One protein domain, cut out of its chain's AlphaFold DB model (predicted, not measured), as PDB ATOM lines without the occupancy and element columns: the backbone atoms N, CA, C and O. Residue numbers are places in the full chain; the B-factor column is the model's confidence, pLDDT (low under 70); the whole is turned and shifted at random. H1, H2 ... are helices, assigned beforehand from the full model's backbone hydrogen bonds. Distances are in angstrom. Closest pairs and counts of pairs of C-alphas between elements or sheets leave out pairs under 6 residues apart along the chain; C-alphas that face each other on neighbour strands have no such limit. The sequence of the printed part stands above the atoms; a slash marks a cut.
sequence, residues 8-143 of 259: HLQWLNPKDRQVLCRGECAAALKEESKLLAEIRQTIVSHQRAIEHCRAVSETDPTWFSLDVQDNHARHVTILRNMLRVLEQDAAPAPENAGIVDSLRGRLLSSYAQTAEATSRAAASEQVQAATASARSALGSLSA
ATOM      1  N   HIS A   8     -33.157 -47.461  26.116       87.12
ATOM      2  CA  HIS A   8     -34.611 -47.269  26.101       87.12
ATOM      3  C   HIS A   8     -35.088 -46.178  25.130       87.12
ATOM      4  O   HIS A   8     -36.209 -46.251  24.630       87.12
ATOM      5  N   LEU A   9     -34.264 -45.179  24.801       92.88
ATOM      6  CA  LEU A   9     -34.659 -44.127  23.861       92.88
ATOM      7  C   LEU A   9     -34.686 -44.612  22.406       92.88
ATOM      8  O   LEU A   9     -35.242 -43.917  21.554       92.88
ATOM      9  N   GLN A  10     -34.140 -45.795  22.095       94.31
ATOM     10  CA  GLN A  10     -34.194 -46.362  20.741       94.31
ATOM     11  C   GLN A  10     -35.628 -46.689  20.291       94.31
ATOM     12  O   GLN A  10     -35.898 -46.748  19.095       94.31
ATOM     13  N   TRP A  11     -36.552 -46.854  21.245       92.88
ATOM     14  CA  TRP A  11     -37.976 -47.101  20.999       92.88
ATOM     15  C   TRP A  11     -38.754 -45.840  20.596       92.88
ATOM     16  O   TRP A  11     -39.936 -45.927  20.267       92.88
ATOM     17  N   LEU A  12     -38.110 -44.668  20.635       95.44
ATOM     18  CA  LEU A  12     -38.716 -43.379  20.325       95.44
ATOM     19  C   LEU A  12     -38.254 -42.851  18.963       95.44
ATOM     20  O   LEU A  12     -37.072 -42.899  18.599       95.44
ATOM     21  N   ASN A  13     -39.182 -42.233  18.230       97.06
ATOM     22  CA  ASN A  13     -38.841 -41.538  16.993       97.06
ATOM     23  C   ASN A  13     -37.901 -40.350  17.280       97.06
ATOM     24  O   ASN A  13     -37.929 -39.788  18.376       97.06
ATOM     25  N   PRO A  14     -37.077 -39.908  16.310       96.62
ATOM     26  CA  PRO A  14     -36.162 -38.777  16.510       96.62
ATOM     27  C   PRO A  14     -36.848 -37.499  17.025       96.62
ATOM     28  O   PRO A  14     -36.309 -36.815  17.890       96.62
ATOM     29  N   LYS A  15     -38.065 -37.210  16.546       96.25
ATOM     30  CA  LYS A  15     -38.865 -36.062  17.008       96.25
ATOM     31  C   LYS A  15     -39.293 -36.202  18.472       96.25
ATOM     32  O   LYS A  15     -39.206 -35.241  19.227       96.25
ATOM     33  N   ASP A  16     -39.689 -37.401  18.885       96.12
ATOM     34  CA  ASP A  16     -40.110 -37.680  20.261       96.12
ATOM     35  C   ASP A  16     -38.927 -37.605  21.229       96.12
ATOM     36  O   ASP A  16     -39.047 -37.053  22.320       96.12
ATOM     37  N   ARG A  17     -37.744 -38.068  20.796       95.56
ATOM     38  CA  ARG A  17     -36.492 -37.901  21.550       95.56
ATOM     39  C   ARG A  17     -36.156 -36.428  21.787       95.56
ATOM     40  O   ARG A  17     -35.718 -36.080  22.878       95.56
ATOM     41  N   GLN A  18     -36.399 -35.560  20.803       95.31
ATOM     42  CA  GLN A  18     -36.195 -34.119  20.957       95.31
ATOM     43  C   GLN A  18     -37.165 -33.502  21.976       95.31
ATOM     44  O   GLN A  18     -36.736 -32.716  22.820       95.31
ATOM     45  N   VAL A  19     -38.451 -33.865  21.923       95.25
ATOM     46  CA  VAL A  19     -39.462 -33.399  22.893       95.25
ATOM     47  C   VAL A  19     -39.107 -33.859  24.305       95.25
ATOM     48  O   VAL A  19     -39.128 -33.055  25.234       95.25
ATOM     49  N   LEU A  20     -38.719 -35.128  24.458       94.19
ATOM     50  CA  LEU A  20     -38.272 -35.680  25.733       94.19
ATOM     51  C   LEU A  20     -37.052 -34.921  26.269       94.19
ATOM     52  O   LEU A  20     -37.085 -34.461  27.401       94.19
ATOM     53  N   CYS A  21     -36.026 -34.701  25.442       94.12
ATOM     54  CA  CYS A  21     -34.832 -33.955  25.838       94.12
ATOM     55  C   CYS A  21     -35.161 -32.526  26.303       94.12
ATOM     56  O   CYS A  21     -34.719 -32.120  27.373       94.12
ATOM     57  N   ARG A  22     -35.994 -31.782  25.561       95.25
ATOM     58  CA  ARG A  22     -36.434 -30.435  25.973       95.25
ATOM     59  C   ARG A  22     -37.202 -30.453  27.291       95.25
ATOM     60  O   ARG A  22     -36.975 -29.591  28.137       95.25
ATOM     61  N   GLY A  23     -38.098 -31.426  27.459       93.00
ATOM     62  CA  GLY A  23     -38.871 -31.609  28.684       93.00
ATOM     63  C   GLY A  23     -37.986 -31.897  29.898       93.00
ATOM     64  O   GLY A  23     -38.186 -31.282  30.945       93.00
ATOM     65  N   GLU A  24     -36.988 -32.771  29.745       93.25
ATOM     66  CA  GLU A  24     -36.013 -33.103  30.792       93.25
ATOM     67  C   GLU A  24     -35.099 -31.914  31.122       93.25
ATOM     68  O   GLU A  24     -34.923 -31.588  32.292       93.25
ATOM     69  N   CYS A  25     -34.588 -31.188  30.121       94.69
ATOM     70  CA  CYS A  25     -33.811 -29.966  30.352       94.69
ATOM     71  C   CYS A  25     -34.623 -28.909  31.115       94.69
ATOM     72  O   CYS A  25     -34.129 -28.314  32.070       94.69
ATOM     73  N   ALA A  26     -35.888 -28.696  30.743       93.88
ATOM     74  CA  ALA A  26     -36.761 -27.765  31.454       93.88
ATOM     75  C   ALA A  26     -37.060 -28.219  32.893       93.88
ATOM     76  O   ALA A  26     -37.143 -27.388  33.798       93.88
ATOM     77  N   ALA A  27     -37.208 -29.527  33.122       92.19
ATOM     78  CA  ALA A  27     -37.368 -30.081  34.462       92.19
ATOM     79  C   ALA A  27     -36.105 -29.876  35.314       92.19
ATOM     80  O   ALA A  27     -36.217 -29.431  36.454       92.19
ATOM     81  N   ALA A  28     -34.919 -30.117  34.748       94.62
ATOM     82  CA  ALA A  28     -33.643 -29.888  35.419       94.62
ATOM     83  C   ALA A  28     -33.471 -28.417  35.835       94.62
ATOM     84  O   ALA A  28     -33.190 -28.148  36.999       94.62
ATOM     85  N   LEU A  29     -33.754 -27.467  34.935       95.38
ATOM     86  CA  LEU A  29     -33.714 -26.028  35.245       95.38
ATOM     87  C   LEU A  29     -34.711 -25.633  36.343       95.38
ATOM     88  O   LEU A  29     -34.442 -24.759  37.168       95.38
ATOM     89  N   LYS A  30     -35.882 -26.280  36.382       95.06
ATOM     90  CA  LYS A  30     -36.856 -26.057  37.454       95.06
ATOM     91  C   LYS A  30     -36.319 -26.539  38.803       95.06
ATOM     92  O   LYS A  30     -36.439 -25.803  39.782       95.06
ATOM     93  N   GLU A  31     -35.726 -27.727  38.865       96.31
ATOM     94  CA  GLU A  31     -35.108 -28.233  40.099       96.31
ATOM     95  C   GLU A  31     -33.908 -27.379  40.530       96.31
ATOM     96  O   GLU A  31     -33.771 -27.073  41.712       96.31
ATOM     97  N   GLU A  32     -33.102 -26.886  39.590       96.50
ATOM     98  CA  GLU A  32     -32.022 -25.935  39.876       96.50
ATOM     99  C   GLU A  32     -32.560 -24.635  40.495       96.50
ATOM    100  O   GLU A  32     -32.084 -24.185  41.538       96.50
ATOM    101  N   SER A  33     -33.624 -24.062  39.923       96.62
ATOM    102  CA  SER A  33     -34.257 -22.855  40.472       96.62
ATOM    103  C   SER A  33     -34.796 -23.063  41.894       96.62
ATOM    104  O   SER A  33     -34.718 -22.165  42.740       96.62
ATOM    105  N   LYS A  34     -35.305 -24.269  42.179       97.25
ATOM    106  CA  LYS A  34     -35.778 -24.671  43.503       97.25
ATOM    107  C   LYS A  34     -34.611 -24.792  44.483       97.25
ATOM    108  O   LYS A  34     -34.686 -24.224  45.571       97.25
ATOM    109  N   LEU A  35     -33.518 -25.437  44.077       97.19
ATOM    110  CA  LEU A  35     -32.296 -25.544  44.873       97.19
ATOM    111  C   LEU A  35     -31.736 -24.158  45.233       97.19
ATOM    112  O   LEU A  35     -31.392 -23.912  46.387       97.19
ATOM    113  N   LEU A  36     -31.708 -23.217  44.284       97.75
ATOM    114  CA  LEU A  36     -31.292 -21.836  44.554       97.75
ATOM    115  C   LEU A  36     -32.177 -21.165  45.614       97.75
ATOM    116  O   LEU A  36     -31.669 -20.478  46.505       97.75
ATOM    117  N   ALA A  37     -33.496 -21.369  45.557       98.06
ATOM    118  CA  ALA A  37     -34.415 -20.855  46.570       98.06
ATOM    119  C   ALA A  37     -34.161 -21.479  47.955       98.06
ATOM    120  O   ALA A  37     -34.130 -20.760  48.957       98.06
ATOM    121  N   GLU A  38     -33.915 -22.789  48.018       98.19
ATOM    122  CA  GLU A  38     -33.592 -23.508  49.256       98.19
ATOM    123  C   GLU A  38     -32.263 -23.041  49.871       98.19
ATOM    124  O   GLU A  38     -32.186 -22.808  51.083       98.19
ATOM    125  N   ILE A  39     -31.230 -22.810  49.054       98.19
ATOM    126  CA  ILE A  39     -29.945 -22.261  49.514       98.19
ATOM    127  C   ILE A  39     -30.145 -20.863  50.115       98.19
ATOM    128  O   ILE A  39     -29.652 -20.586  51.212       98.19
ATOM    129  N   ARG A  40     -30.913 -19.986  49.451       98.44
ATOM    130  CA  ARG A  40     -31.238 -18.646  49.979       98.44
ATOM    131  C   ARG A  40     -31.961 -18.728  51.322       98.44
ATOM    132  O   ARG A  40     -31.587 -18.025  52.260       98.44
ATOM    133  N   GLN A  41     -32.948 -19.613  51.439       98.50
ATOM    134  CA  GLN A  41     -33.683 -19.817  52.686       98.50
ATOM    135  C   GLN A  41     -32.778 -20.339  53.814       98.50
ATOM    136  O   GLN A  41     -32.888 -19.915  54.969       98.50
ATOM    137  N   THR A  42     -31.842 -21.226  53.483       98.25
ATOM    138  CA  THR A  42     -30.868 -21.774  54.436       98.25
ATOM    139  C   THR A  42     -29.905 -20.692  54.934       98.25
ATOM    140  O   THR A  42     -29.630 -20.616  56.132       98.25
ATOM    141  N   ILE A  43     -29.459 -19.786  54.054       98.19
ATOM    142  CA  ILE A  43     -28.652 -18.615  54.435       98.19
ATOM    143  C   ILE A  43     -29.394 -17.752  55.463       98.19
ATOM    144  O   ILE A  43     -28.815 -17.406  56.494       98.19
ATOM    145  N   VAL A  44     -30.670 -17.434  55.216       98.56
ATOM    146  CA  VAL A  44     -31.498 -16.644  56.148       98.56
ATOM    147  C   VAL A  44     -31.639 -17.358  57.493       98.56
ATOM    148  O   VAL A  44     -31.545 -16.733  58.545       98.56
ATOM    149  N   SER A  45     -31.811 -18.677  57.473       98.25
ATOM    150  CA  SER A  45     -31.945 -19.482  58.692       98.25
ATOM    151  C   SER A  45     -30.668 -19.451  59.542       98.25
ATOM    152  O   SER A  45     -30.743 -19.253  60.753       98.25
ATOM    153  N   HIS A  46     -29.487 -19.555  58.923       98.31
ATOM    154  CA  HIS A  46     -28.216 -19.409  59.639       98.31
ATOM    155  C   HIS A  46     -27.975 -17.989  60.160       98.31
ATOM    156  O   HIS A  46     -27.430 -17.832  61.248       98.31
ATOM    157  N   GLN A  47     -28.398 -16.955  59.430       98.00
ATOM    158  CA  GLN A  47     -28.321 -15.573  59.916       98.00
ATOM    159  C   GLN A  47     -29.180 -15.365  61.164       98.00
ATOM    160  O   GLN A  47     -28.689 -14.834  62.155       98.00
ATOM    161  N   ARG A  48     -30.421 -15.866  61.156       97.94
ATOM    162  CA  ARG A  48     -31.296 -15.841  62.339       97.94
ATOM    163  C   ARG A  48     -30.689 -16.604  63.512       97.94
ATOM    164  O   ARG A  48     -30.756 -16.137  64.641       97.94
ATOM    165  N   ALA A  49     -30.060 -17.753  63.255       95.88
ATOM    166  CA  ALA A  49     -29.347 -18.488  64.296       95.88
ATOM    167  C   ALA A  49     -28.247 -17.623  64.932       95.88
ATOM    168  O   ALA A  49     -28.200 -17.523  66.151       95.88
ATOM    169  N   ILE A  50     -27.429 -16.922  64.134       95.88
ATOM    170  CA  ILE A  50     -26.405 -15.991  64.645       95.88
ATOM    171  C   ILE A  50     -27.031 -14.892  65.518       95.88
ATOM    172  O   ILE A  50     -26.511 -14.601  66.593       95.88
ATOM    173  N   GLU A  51     -28.153 -14.305  65.095       96.31
ATOM    174  CA  GLU A  51     -28.867 -13.279  65.871       96.31
ATOM    175  C   GLU A  51     -29.376 -13.817  67.214       96.31
ATOM    176  O   GLU A  51     -29.191 -13.170  68.245       96.31
ATOM    177  N   HIS A  52     -29.948 -15.024  67.232       95.25
ATOM    178  CA  HIS A  52     -30.376 -15.678  68.468       95.25
ATOM    179  C   HIS A  52     -29.196 -15.972  69.395       95.25
ATOM    180  O   HIS A  52     -29.266 -15.680  70.587       95.25
ATOM    181  N   CYS A  53     -28.093 -16.489  68.853       93.50
ATOM    182  CA  CYS A  53     -26.868 -16.730  69.607       93.50
ATOM    183  C   CYS A  53     -26.328 -15.437  70.232       93.50
ATOM    184  O   CYS A  53     -25.938 -15.428  71.400       93.50
ATOM    185  N   ARG A  54     -26.363 -14.330  69.482       93.38
ATOM    186  CA  ARG A  54     -25.953 -13.009  69.963       93.38
ATOM    187  C   ARG A  54     -26.853 -12.509  71.095       93.38
ATOM    188  O   ARG A  54     -26.333 -12.125  72.138       93.38
ATOM    189  N   ALA A  55     -28.172 -12.584  70.932       93.94
ATOM    190  CA  ALA A  55     -29.126 -12.161  71.960       93.94
ATOM    191  C   ALA A  55     -28.972 -12.961  73.268       93.94
ATOM    192  O   ALA A  55     -29.027 -12.401  74.361       93.94
ATOM    193  N   VAL A  56     -28.720 -14.271  73.169       94.00
ATOM    194  CA  VAL A  56     -28.457 -15.114  74.346       94.00
ATOM    195  C   VAL A  56     -27.127 -14.742  75.005       94.00
ATOM    196  O   VAL A  56     -27.073 -14.643  76.228       94.00
ATOM    197  N   SER A  57     -26.079 -14.459  74.221       93.44
ATOM    198  CA  SER A  57     -24.762 -14.078  74.760       93.44
ATOM    199  C   SER A  57     -24.755 -12.744  75.518       93.44
ATOM    200  O   SER A  57     -23.905 -12.534  76.378       93.44
ATOM    201  N   GLU A  58     -25.718 -11.857  75.241       93.12
ATOM    202  CA  GLU A  58     -25.916 -10.621  76.010       93.12
ATOM    203  C   GLU A  58     -26.484 -10.898  77.411       93.12
ATOM    204  O   GLU A  58     -26.218 -10.144  78.344       93.12
ATOM    205  N   THR A  59     -27.244 -11.987  77.567       95.38
ATOM    206  CA  THR A  59     -27.862 -12.377  78.844       95.38
ATOM    207  C   THR A  59     -26.940 -13.272  79.670       95.38
ATOM    208  O   THR A  59     -26.834 -13.092  80.882       95.38
ATOM    209  N   ASP A  60     -26.261 -14.221  79.024       94.56
ATOM    210  CA  ASP A  60     -25.317 -15.138  79.659       94.56
ATOM    211  C   ASP A  60     -24.031 -15.257  78.819       94.56
ATOM    212  O   ASP A  60     -23.967 -16.059  77.877       94.56
ATOM    213  N   PRO A  61     -22.977 -14.493  79.165       89.75
ATOM    214  CA  PRO A  61     -21.694 -14.552  78.468       89.75
ATOM    215  C   PRO A  61     -20.974 -15.902  78.589       89.75
ATOM    216  O   PRO A  61     -20.057 -16.169  77.820       89.75
ATOM    217  N   THR A  62     -21.343 -16.740  79.565       88.38
ATOM    218  CA  THR A  62     -20.676 -18.025  79.833       88.38
ATOM    219  C   THR A  62     -21.317 -19.198  79.101       88.38
ATOM    220  O   THR A  62     -20.665 -20.219  78.893       88.38
ATOM    221  N   TRP A  63     -22.571 -19.043  78.669       80.31
ATOM    222  CA  TRP A  63     -23.320 -20.070  77.948       80.31
ATOM    223  C   TRP A  63     -22.807 -20.306  76.526       80.31
ATOM    224  O   TRP A  63     -22.916 -21.414  75.998       80.31
ATOM    225  N   PHE A  64     -22.272 -19.267  75.879       75.06
ATOM    226  CA  PHE A  64     -22.034 -19.294  74.442       75.06
ATOM    227  C   PHE A  64     -20.548 -19.392  74.091       75.06
ATOM    228  O   PHE A  64     -19.780 -18.462  74.334       75.06
ATOM    229  N   SER A  65     -20.141 -20.492  73.449       76.12
ATOM    230  CA  SER A  65     -18.823 -20.548  72.821       76.12
ATOM    231  C   SER A  65     -18.843 -19.731  71.530       76.12
ATOM    232  O   SER A  65     -19.687 -19.927  70.650       76.12
ATOM    233  N   LEU A  66     -17.888 -18.805  71.415       83.44
ATOM    234  CA  LEU A  66     -17.614 -18.029  70.200       83.44
ATOM    235  C   LEU A  66     -17.587 -18.932  68.943       83.44
ATOM    236  O   LEU A  66     -18.105 -18.562  67.892       83.44
ATOM    237  N   ASP A  67     -17.133 -20.177  69.118       91.31
ATOM    238  CA  ASP A  67     -17.064 -21.232  68.105       91.31
ATOM    239  C   ASP A  67     -18.389 -21.504  67.369       91.31
ATOM    240  O   ASP A  67     -18.381 -21.778  66.167       91.31
ATOM    241  N   VAL A  68     -19.543 -21.444  68.047       91.19
ATOM    242  CA  VAL A  68     -20.836 -21.756  67.407       91.19
ATOM    243  C   VAL A  68     -21.309 -20.599  66.516       91.19
ATOM    244  O   VAL A  68     -21.863 -20.849  65.440       91.19
ATOM    245  N   GLN A  69     -21.050 -19.341  66.899       92.38
ATOM    246  CA  GLN A  69     -21.358 -18.185  66.041       92.38
ATOM    247  C   GLN A  69     -20.467 -18.194  64.798       92.38
ATOM    248  O   GLN A  69     -20.966 -18.062  63.675       92.38
ATOM    249  N   ASP A  70     -19.171 -18.441  64.995       95.00
ATOM    250  CA  ASP A  70     -18.182 -18.514  63.921       95.00
ATOM    251  C   ASP A  70     -18.493 -19.649  62.939       95.00
ATOM    252  O   ASP A  70     -18.364 -19.484  61.723       95.00
ATOM    253  N   ASN A  71     -18.987 -20.787  63.439       96.38
ATOM    254  CA  ASN A  71     -19.426 -21.896  62.599       96.38
ATOM    255  C   ASN A  71     -20.595 -21.493  61.677       96.38
ATOM    256  O   ASN A  71     -20.517 -21.658  60.456       96.38
ATOM    257  N   HIS A  72     -21.654 -20.881  62.220       97.31
ATOM    258  CA  HIS A  72     -22.767 -20.403  61.395       97.31
ATOM    259  C   HIS A  72     -22.338 -19.315  60.400       97.31
ATOM    260  O   HIS A  72     -22.757 -19.348  59.240       97.31
ATOM    261  N   ALA A  73     -21.461 -18.391  60.804       97.50
ATOM    262  CA  ALA A  73     -20.919 -17.364  59.913       97.50
ATOM    263  C   ALA A  73     -20.102 -17.974  58.758       97.50
ATOM    264  O   ALA A  73     -20.230 -17.562  57.595       97.50
ATOM    265  N   ARG A  74     -19.311 -19.015  59.049       98.19
ATOM    266  CA  ARG A  74     -18.589 -19.793  58.038       98.19
ATOM    267  C   ARG A  74     -19.552 -20.480  57.071       98.19
ATOM    268  O   ARG A  74     -19.357 -20.368  55.861       98.19
ATOM    269  N   HIS A  75     -20.605 -21.131  57.565       98.25
ATOM    270  CA  HIS A  75     -21.619 -21.764  56.713       98.25
ATOM    271  C   HIS A  75     -22.323 -20.758  55.792       98.25
ATOM    272  O   HIS A  75     -22.448 -21.015  54.597       98.25
ATOM    273  N   VAL A  76     -22.703 -19.579  56.300       98.44
ATOM    274  CA  VAL A  76     -23.273 -18.495  55.478       98.44
ATOM    275  C   VAL A  76     -22.323 -18.099  54.347       98.44
ATOM    276  O   VAL A  76     -22.756 -17.898  53.213       98.44
ATOM    277  N   THR A  77     -21.026 -17.996  54.638       98.50
ATOM    278  CA  THR A  77     -20.009 -17.644  53.638       98.50
ATOM    279  C   THR A  77     -19.886 -18.719  52.558       98.50
ATOM    280  O   THR A  77     -19.884 -18.394  51.371       98.50
ATOM    281  N   ILE A  78     -19.852 -19.996  52.950       98.38
ATOM    282  CA  ILE A  78     -19.803 -21.133  52.019       98.38
ATOM    283  C   ILE A  78     -21.038 -21.145  51.112       98.38
ATOM    284  O   ILE A  78     -20.896 -21.180  49.891       98.38
ATOM    285  N   LEU A  79     -22.241 -21.045  51.686       98.19
ATOM    286  CA  LEU A  79     -23.496 -21.080  50.930       98.19
ATOM    287  C   LEU A  79     -23.624 -19.903  49.958       98.19
ATOM    288  O   LEU A  79     -24.079 -20.086  48.834       98.19
ATOM    289  N   ARG A  80     -23.179 -18.701  50.346       98.56
ATOM    290  CA  ARG A  80     -23.136 -17.539  49.441       98.56
ATOM    291  C   ARG A  80     -22.181 -17.748  48.270       98.56
ATOM    292  O   ARG A  80     -22.492 -17.329  47.160       98.56
ATOM    293  N   ASN A  81     -21.033 -18.379  48.509       98.19
ATOM    294  CA  ASN A  81     -20.086 -18.691  47.443       98.19
ATOM    295  C   ASN A  81     -20.658 -19.741  46.485       98.19
ATOM    296  O   ASN A  81     -20.582 -19.544  45.279       98.19
ATOM    297  N   MET A  82     -21.282 -20.802  47.007       98.31
ATOM    298  CA  MET A  82     -21.974 -21.805  46.188       98.31
ATOM    299  C   MET A  82     -23.093 -21.177  45.355       98.31
ATOM    300  O   MET A  82     -23.147 -21.388  44.151       98.31
ATOM    301  N   LEU A  83     -23.935 -20.347  45.978       98.12
ATOM    302  CA  LEU A  83     -25.006 -19.626  45.296       98.12
ATOM    303  C   LEU A  83     -24.465 -18.741  44.170       98.12
ATOM    304  O   LEU A  83     -25.000 -18.778  43.071       98.12
ATOM    305  N   ARG A  84     -23.369 -18.009  44.411       98.38
ATOM    306  CA  ARG A  84     -22.725 -17.192  43.374       98.38
ATOM    307  C   ARG A  84     -22.235 -18.039  42.198       98.38
ATOM    308  O   ARG A  84     -22.409 -17.620  41.062       98.38
ATOM    309  N   VAL A  85     -21.616 -19.192  42.461       98.12
ATOM    310  CA  VAL A  85     -21.123 -20.088  41.402       98.12
ATOM    311  C   VAL A  85     -22.288 -20.641  40.578       98.12
ATOM    312  O   VAL A  85     -22.233 -20.582  39.357       98.12
ATOM    313  N   LEU A  86     -23.360 -21.097  41.230       96.81
ATOM    314  CA  LEU A  86     -24.546 -21.619  40.541       96.81
ATOM    315  C   LEU A  86     -25.273 -20.534  39.728       96.81
ATOM    316  O   LEU A  86     -25.684 -20.781  38.605       96.81
ATOM    317  N   GLU A  87     -25.390 -19.309  40.248       97.00
ATOM    318  CA  GLU A  87     -26.002 -18.192  39.510       97.00
ATOM    319  C   GLU A  87     -25.174 -17.750  38.293       97.00
ATOM    320  O   GLU A  87     -25.734 -17.234  37.326       97.00
ATOM    321  N   GLN A  88     -23.852 -17.929  38.337       97.75
ATOM    322  CA  GLN A  88     -22.954 -17.627  37.218       97.75
ATOM    323  C   GLN A  88     -22.996 -18.696  36.120       97.75
ATOM    324  O   GLN A  88     -22.791 -18.356  34.959       97.75
ATOM    325  N   ASP A  89     -23.271 -19.951  36.482       96.25
ATOM    326  CA  ASP A  89     -23.313 -21.107  35.572       96.25
ATOM    327  C   ASP A  89     -24.744 -21.480  35.137       96.25
ATOM    328  O   ASP A  89     -25.018 -22.606  34.725       96.25
ATOM    329  N   ALA A  90     -25.689 -20.540  35.235       93.19
ATOM    330  CA  ALA A  90     -27.081 -20.793  34.888       93.19
ATOM    331  C   ALA A  90     -27.224 -21.130  33.392       93.19
ATOM    332  O   ALA A  90     -27.000 -20.287  32.515       93.19
ATOM    333  N   ALA A  91     -27.634 -22.365  33.094       93.88
ATOM    334  CA  ALA A  91     -27.799 -22.826  31.722       93.88
ATOM    335  C   ALA A  91     -28.975 -22.110  31.020       93.88
ATOM    336  O   ALA A  91     -30.025 -21.872  31.628       93.88
ATOM    337  N   PRO A  92     -28.847 -21.773  29.721       94.88
ATOM    338  CA  PRO A  92     -29.929 -21.136  28.983       94.88
ATOM    339  C   PRO A  92     -31.123 -22.084  28.841       94.88
ATOM    340  O   PRO A  92     -30.972 -23.277  28.570       94.88
ATOM    341  N   ALA A  93     -32.332 -21.538  28.987       91.38
ATOM    342  CA  ALA A  93     -33.550 -22.312  28.804       91.38
ATOM    343  C   ALA A  93     -33.663 -22.813  27.351       91.38
ATOM    344  O   ALA A  93     -33.472 -22.026  26.420       91.38
ATOM    345  N   PRO A  94     -33.996 -24.098  27.128       93.31
ATOM    346  CA  PRO A  94     -34.167 -24.630  25.784       93.31
ATOM    347  C   PRO A  94     -35.295 -23.902  25.047       93.31
ATOM    348  O   PRO A  94     -36.413 -23.762  25.554       93.31
ATOM    349  N   GLU A  95     -35.015 -23.474  23.816       91.75
ATOM    350  CA  GLU A  95     -36.011 -22.828  22.967       91.75
ATOM    351  C   GLU A  95     -37.223 -23.745  22.766       91.75
ATOM    352  O   GLU A  95     -37.097 -24.912  22.375       91.75
ATOM    353  N   ASN A  96     -38.417 -23.186  22.967       90.44
ATOM    354  CA  ASN A  96     -39.703 -23.866  22.803       90.44
ATOM    355  C   ASN A  96     -40.017 -24.955  23.839       90.44
ATOM    356  O   ASN A  96     -40.920 -25.751  23.592       90.44
ATOM    357  N   ALA A  97     -39.351 -25.000  24.997       86.06
ATOM    358  CA  ALA A  97     -39.779 -25.881  26.083       86.06
ATOM    359  C   ALA A  97     -41.064 -25.364  26.750       86.06
ATOM    360  O   ALA A  97     -41.061 -24.729  27.804       86.06
ATOM    361  N   GLY A  98     -42.193 -25.617  26.091       89.94
ATOM    362  CA  GLY A  98     -43.514 -25.342  26.635       89.94
ATOM    363  C   GLY A  98     -43.917 -26.359  27.705       89.94
ATOM    364  O   GLY A  98     -43.396 -27.472  27.779       89.94
ATOM    365  N   ILE A  99     -44.941 -26.016  28.489       90.56
ATOM    366  CA  ILE A  99     -45.556 -26.916  29.485       90.56
ATOM    367  C   ILE A  99     -45.998 -28.244  28.838       90.56
ATOM    368  O   ILE A  99     -45.877 -29.314  29.435       90.56
ATOM    369  N   VAL A 100     -46.462 -28.175  27.586       92.69
ATOM    370  CA  VAL A 100     -46.897 -29.337  26.798       92.69
ATOM    371  C   VAL A 100     -45.753 -30.329  26.567       92.69
ATOM    372  O   VAL A 100     -45.981 -31.536  26.645       92.69
ATOM    373  N   ASP A 101     -44.531 -29.850  26.339       91.12
ATOM    374  CA  ASP A 101     -43.370 -30.709  26.091       91.12
ATOM    375  C   ASP A 101     -42.909 -31.417  27.365       91.12
ATOM    376  O   ASP A 101     -42.516 -32.578  27.304       91.12
ATOM    377  N   SER A 102     -43.051 -30.785  28.534       90.31
ATOM    378  CA  SER A 102     -42.780 -31.443  29.818       90.31
ATOM    379  C   SER A 102     -43.735 -32.618  30.066       90.31
ATOM    380  O   SER A 102     -43.301 -33.716  30.421       90.31
ATOM    381  N   LEU A 103     -45.035 -32.426  29.815       93.88
ATOM    382  CA  LEU A 103     -46.024 -33.499  29.960       93.88
ATOM    383  C   LEU A 103     -45.783 -34.625  28.946       93.88
ATOM    384  O   LEU A 103     -45.785 -35.800  29.312       93.88
ATOM    385  N   ARG A 104     -45.539 -34.270  27.678       93.12
ATOM    386  CA  ARG A 104     -45.221 -35.243  26.626       93.12
ATOM    387  C   ARG A 104     -43.939 -36.003  26.934       93.12
ATOM    388  O   ARG A 104     -43.933 -37.219  26.791       93.12
ATOM    389  N   GLY A 105     -42.897 -35.325  27.407       92.44
ATOM    390  CA  GLY A 105     -41.634 -35.942  27.804       92.44
ATOM    391  C   GLY A 105     -41.831 -37.034  28.853       92.44
ATOM    392  O   GLY A 105     -41.346 -38.146  28.666       92.44
ATOM    393  N   ARG A 106     -42.645 -36.780  29.888       93.44
ATOM    394  CA  ARG A 106     -42.977 -37.790  30.913       93.44
ATOM    395  C   ARG A 106     -43.690 -39.010  30.333       93.44
ATOM    396  O   ARG A 106     -43.323 -40.141  30.647       93.44
ATOM    397  N   LEU A 107     -44.685 -38.792  29.470       95.19
ATOM    398  CA  LEU A 107     -45.403 -39.885  28.810       95.19
ATOM    399  C   LEU A 107     -44.461 -40.708  27.921       95.19
ATOM    400  O   LEU A 107     -44.432 -41.933  28.029       95.19
ATOM    401  N   LEU A 108     -43.638 -40.047  27.105       94.88
ATOM    402  CA  LEU A 108     -42.660 -40.695  26.228       94.88
ATOM    403  C   LEU A 108     -41.595 -41.464  27.021       94.88
ATOM    404  O   LEU A 108     -41.224 -42.565  26.624       94.88
ATOM    405  N   SER A 109     -41.157 -40.931  28.163       92.81
ATOM    406  CA  SER A 109     -40.227 -41.601  29.078       92.81
ATOM    407  C   SER A 109     -40.840 -42.884  29.649       92.81
ATOM    408  O   SER A 109     -40.244 -43.956  29.548       92.81
ATOM    409  N   SER A 110     -42.085 -42.818  30.141       93.88
ATOM    410  CA  SER A 110     -42.795 -44.000  30.654       93.88
ATOM    411  C   SER A 110     -43.020 -45.073  29.581       93.88
ATOM    412  O   SER A 110     -42.856 -46.270  29.838       93.88
ATOM    413  N   TYR A 111     -43.322 -44.649  28.350       95.31
ATOM    414  CA  TYR A 111     -43.449 -45.543  27.207       95.31
ATOM    415  C   TYR A 111     -42.115 -46.218  26.877       95.31
ATOM    416  O   TYR A 111     -42.065 -47.441  26.763       95.31
ATOM    417  N   ALA A 112     -41.029 -45.447  26.784       93.19
ATOM    418  CA  ALA A 112     -39.693 -45.958  26.490       93.19
ATOM    419  C   ALA A 112     -39.228 -46.994  27.528       93.19
ATOM    420  O   ALA A 112     -38.723 -48.053  27.156       93.19
ATOM    421  N   GLN A 113     -39.464 -46.734  28.818       92.00
ATOM    422  CA  GLN A 113     -39.165 -47.675  29.903       92.00
ATOM    423  C   GLN A 113     -39.995 -48.960  29.801       92.00
ATOM    424  O   GLN A 113     -39.465 -50.059  29.962       92.00
ATOM    425  N   THR A 114     -41.290 -48.844  29.492       93.31
ATOM    426  CA  THR A 114     -42.178 -50.008  29.339       93.31
ATOM    427  C   THR A 114     -41.796 -50.849  28.119       93.31
ATOM    428  O   THR A 114     -41.764 -52.080  28.198       93.31
ATOM    429  N   ALA A 115     -41.461 -50.203  27.000       92.25
ATOM    430  CA  ALA A 115     -40.987 -50.865  25.790       92.25
ATOM    431  C   ALA A 115     -39.661 -51.595  26.041       92.25
ATOM    432  O   ALA A 115     -39.522 -52.763  25.680       92.25
ATOM    433  N   GLU A 116     -38.722 -50.955  26.740       92.44
ATOM    434  CA  GLU A 116     -37.460 -51.577  27.124       92.44
ATOM    435  C   GLU A 116     -37.683 -52.785  28.043       92.44
ATOM    436  O   GLU A 116     -37.190 -53.873  27.747       92.44
ATOM    437  N   ALA A 117     -38.476 -52.637  29.108       89.75
ATOM    438  CA  ALA A 117     -38.800 -53.732  30.019       89.75
ATOM    439  C   ALA A 117     -39.453 -54.913  29.283       89.75
ATOM    440  O   ALA A 117     -39.060 -56.062  29.483       89.75
ATOM    441  N   THR A 118     -40.386 -54.631  28.367       91.31
ATOM    442  CA  THR A 118     -41.044 -55.651  27.537       91.31
ATOM    443  C   THR A 118     -40.051 -56.325  26.593       91.31
ATOM    444  O   THR A 118     -40.084 -57.543  26.442       91.31
ATOM    445  N   SER A 119     -39.130 -55.567  25.995       90.25
ATOM    446  CA  SER A 119     -38.104 -56.119  25.105       90.25
ATOM    447  C   SER A 119     -37.119 -57.030  25.842       90.25
ATOM    448  O   SER A 119     -36.818 -58.120  25.360       90.25
ATOM    449  N   ARG A 120     -36.687 -56.647  27.053       88.12
ATOM    450  CA  ARG A 120     -35.827 -57.479  27.906       88.12
ATOM    451  C   ARG A 120     -36.558 -58.737  28.369       88.12
ATOM    452  O   ARG A 120     -35.982 -59.820  28.344       88.12
ATOM    453  N   ALA A 121     -37.832 -58.609  28.736       87.81
ATOM    454  CA  ALA A 121     -38.669 -59.746  29.102       87.81
ATOM    455  C   ALA A 121     -38.847 -60.710  27.917       87.81
ATOM    456  O   ALA A 121     -38.638 -61.909  28.074       87.81
ATOM    457  N   ALA A 122     -39.136 -60.203  26.715       86.19
ATOM    458  CA  ALA A 122     -39.265 -61.015  25.506       86.19
ATOM    459  C   ALA A 122     -37.953 -61.706  25.097       86.19
ATOM    460  O   ALA A 122     -37.996 -62.813  24.562       86.19
ATOM    461  N   ALA A 123     -36.800 -61.082  25.364       87.56
ATOM    462  CA  ALA A 123     -35.483 -61.659  25.105       87.56
ATOM    463  C   ALA A 123     -35.097 -62.774  26.096       87.56
ATOM    464  O   ALA A 123     -34.237 -63.596  25.789       87.56
ATOM    465  N   SER A 124     -35.722 -62.829  27.276       87.19
ATOM    466  CA  SER A 124     -35.455 -63.890  28.248       87.19
ATOM    467  C   SER A 124     -36.244 -65.166  27.913       87.19
ATOM    468  O   SER A 124     -37.474 -65.198  27.979       87.19
ATOM    469  N   GLU A 125     -35.541 -66.253  27.580       80.94
ATOM    470  CA  GLU A 125     -36.151 -67.560  27.262       80.94
ATOM    471  C   GLU A 125     -37.057 -68.082  28.393       80.94
ATOM    472  O   GLU A 125     -38.096 -68.695  28.143       80.94
ATOM    473  N   GLN A 126     -36.720 -67.777  29.652       75.25
ATOM    474  CA  GLN A 126     -37.535 -68.135  30.818       75.25
ATOM    475  C   GLN A 126     -38.921 -67.483  30.797       75.25
ATOM    476  O   GLN A 126     -39.908 -68.131  31.149       75.25
ATOM    477  N   VAL A 127     -39.027 -66.229  30.350       70.06
ATOM    478  CA  VAL A 127     -40.324 -65.552  30.231       70.06
ATOM    479  C   VAL A 127     -41.099 -66.089  29.034       70.06
ATOM    480  O   VAL A 127     -42.319 -66.194  29.123       70.06
ATOM    481  N   GLN A 128     -40.442 -66.517  27.954       74.56
ATOM    482  CA  GLN A 128     -41.133 -67.199  26.850       74.56
ATOM    483  C   GLN A 128     -41.754 -68.533  27.304       74.56
ATOM    484  O   GLN A 128     -42.922 -68.799  27.016       74.56
ATOM    485  N   ALA A 129     -41.031 -69.333  28.094       75.62
ATOM    486  CA  ALA A 129     -41.554 -70.580  28.659       75.62
ATOM    487  C   ALA A 129     -42.682 -70.339  29.686       75.62
ATOM    488  O   ALA A 129     -43.718 -71.017  29.670       75.62
ATOM    489  N   ALA A 130     -42.521 -69.338  30.556       73.12
ATOM    490  CA  ALA A 130     -43.527 -68.974  31.553       73.12
ATOM    491  C   ALA A 130     -44.792 -68.373  30.919       73.12
ATOM    492  O   ALA A 130     -45.903 -68.717  31.319       73.12
ATOM    493  N   THR A 131     -44.659 -67.525  29.895       70.12
ATOM    494  CA  THR A 131     -45.811 -66.955  29.177       70.12
ATOM    495  C   THR A 131     -46.541 -68.001  28.345       70.12
ATOM    496  O   THR A 131     -47.768 -67.980  28.341       70.12
ATOM    497  N   ALA A 132     -45.856 -68.966  27.722       70.12
ATOM    498  CA  ALA A 132     -46.511 -70.107  27.072       70.12
ATOM    499  C   ALA A 132     -47.351 -70.931  28.070       70.12
ATOM    500  O   ALA A 132     -48.481 -71.335  27.772       70.12
ATOM    501  N   SER A 133     -46.838 -71.101  29.290       69.31
ATOM    502  CA  SER A 133     -47.530 -71.805  30.375       69.31
ATOM    503  C   SER A 133     -48.725 -71.001  30.912       69.31
ATOM    504  O   SER A 133     -49.822 -71.537  31.070       69.31
ATOM    505  N   ALA A 134     -48.563 -69.688  31.100       69.50
ATOM    506  CA  ALA A 134     -49.629 -68.791  31.539       69.50
ATOM    507  C   ALA A 134     -50.741 -68.635  30.488       69.50
ATOM    508  O   ALA A 134     -51.917 -68.627  30.841       69.50
ATOM    509  N   ARG A 135     -50.402 -68.576  29.192       67.56
ATOM    510  CA  ARG A 135     -51.385 -68.523  28.092       67.56
ATOM    511  C   ARG A 135     -52.222 -69.801  28.027       67.56
ATOM    512  O   ARG A 135     -53.420 -69.728  27.767       67.56
ATOM    513  N   SER A 136     -51.612 -70.946  28.338       66.81
ATOM    514  CA  SER A 136     -52.304 -72.236  28.444       66.81
ATOM    515  C   SER A 136     -53.260 -72.274  29.647       66.81
ATOM    516  O   SER A 136     -54.387 -72.752  29.526       66.81
ATOM    517  N   ALA A 137     -52.870 -71.689  30.785       64.06
ATOM    518  CA  ALA A 137     -53.725 -71.587  31.971       64.06
ATOM    519  C   ALA A 137     -54.887 -70.585  31.797       64.06
ATOM    520  O   ALA A 137     -56.028 -70.899  32.131       64.06
ATOM    521  N   LEU A 138     -54.641 -69.409  31.210       66.50
ATOM    522  CA  LEU A 138     -55.678 -68.402  30.935       66.50
ATOM    523  C   LEU A 138     -56.679 -68.862  29.867       66.50
ATOM    524  O   LEU A 138     -57.873 -68.579  29.982       66.50
ATOM    525  N   GLY A 139     -56.226 -69.628  28.869       60.94
ATOM    526  CA  GLY A 139     -57.114 -70.278  27.903       60.94
ATOM    527  C   GLY A 139     -58.116 -71.231  28.568       60.94
ATOM    528  O   GLY A 139     -59.284 -71.251  28.185       60.94
ATOM    529  N   SER A 140     -57.698 -71.952  29.617       59.84
ATOM    530  CA  SER A 140     -58.585 -72.859  30.365       59.84
ATOM    531  C   SER A 140     -59.660 -72.122  31.177       59.84
ATOM    532  O   SER A 140     -60.784 -72.605  31.305       59.84
ATOM    533  N   LEU A 141     -59.352 -70.914  31.654       62.38
ATOM    534  CA  LEU A 141     -60.261 -70.085  32.448       62.38
ATOM    535  C   LEU A 141     -61.312 -69.383  31.575       62.38
ATOM    536  O   LEU A 141     -62.481 -69.316  31.950       62.38
ATOM    537  N   SER A 142     -60.919 -68.933  30.378       62.41
ATOM    538  CA  SER A 142     -61.865 -68.397  29.390       62.41
ATOM    539  C   SER A 142     -62.822 -69.486  28.887       62.41
ATOM    540  O   SER A 142     -64.030 -69.268  28.841       62.41
ATOM    541  N   ALA A 143     -62.313 -70.703  28.637       59.28
ATOM    542  CA  ALA A 143     -63.142 -71.855  28.273       59.28
ATOM    543  C   ALA A 143     -64.150 -72.235  29.377       59.28
ATOM    544  O   ALA A 143     -65.307 -72.525  29.068       59.28
TER     545      ALA A 143
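AT A GLANCE: This is residues 8 to 143 of the 259 residues of the protein "Hypothetical protein" of Polarella glacialis (UniProt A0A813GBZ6). A very long helix, H2, makes a helical hairpin with H3, which folds back along its later part; near the other end H4 crosses H2 steeply and runs on outward, with little H1 packed on it. Beyond H4, H5 turns off at about a right angle, and its residues 125 to 130 and 132 to 143 stick out. The printed part has 136 residues with five named helices, H1 to H5 in order, and no named strand; the class is all helix. The whole is extended, with a radius of gyration of the C-alphas of 27.3 A and spans of 86 by 40 by 24 A.

IN THESE COORDINATES: H1 is residues 8 to 11, beginning at C-alpha 8 (-34.611, -47.269, 26.101). H2, residues 14 to 59, is 68.2 A long and ends at C-alpha 59 (-27.862, -12.377, 78.844). H3 is residues 66 to 88, 33.4 A; H4 is residues 99 to 123, 36.4 A. H5, residues 125 to 143, is 27.3 A long and ends at C-alpha 143 (-63.142, -71.855, 28.273).

HOW THE PARTS SIT: H1 touches H4, at residues 112 to 116 of H4 alone; the closest C-alphas, of His 8 and Ala 112, are 5.3 A apart. H2, with residues 36 to 54 alone, touches H3 in a hairpin, at a shallow tilt of 24 degrees, opposite ways; the closest C-alphas, of Ile 43 and Val 76, are 5.5 A apart. Residues 16 to 27 of H2 touch residues 101 to 109 of H4, at a steep tilt of 68 degrees, only just short of about perpendicular; the closest C-alphas, of Leu 20 and Gly 105, are 4.0 A apart. H3 and H4 are apart. H5 is close to H4 but not clearly touching, about perpendicular at 83 degrees, with the C-alphas of Ala 121 and Val 127 closest at 6.1 A. Every O i to N i+4 pair is within hydrogen-bond range in H3, H4 and H5, and 41 of 42 in H2; H1 is too short for such a pair.

THE WHOLE: The two C-alphas farthest apart, of Pro 61 and Ala 143, are 86.7 A apart. The printed part has no cut, and no link is long. The mean pLDDT of the printed part is 90.4; residues 133 to 143 are under 70.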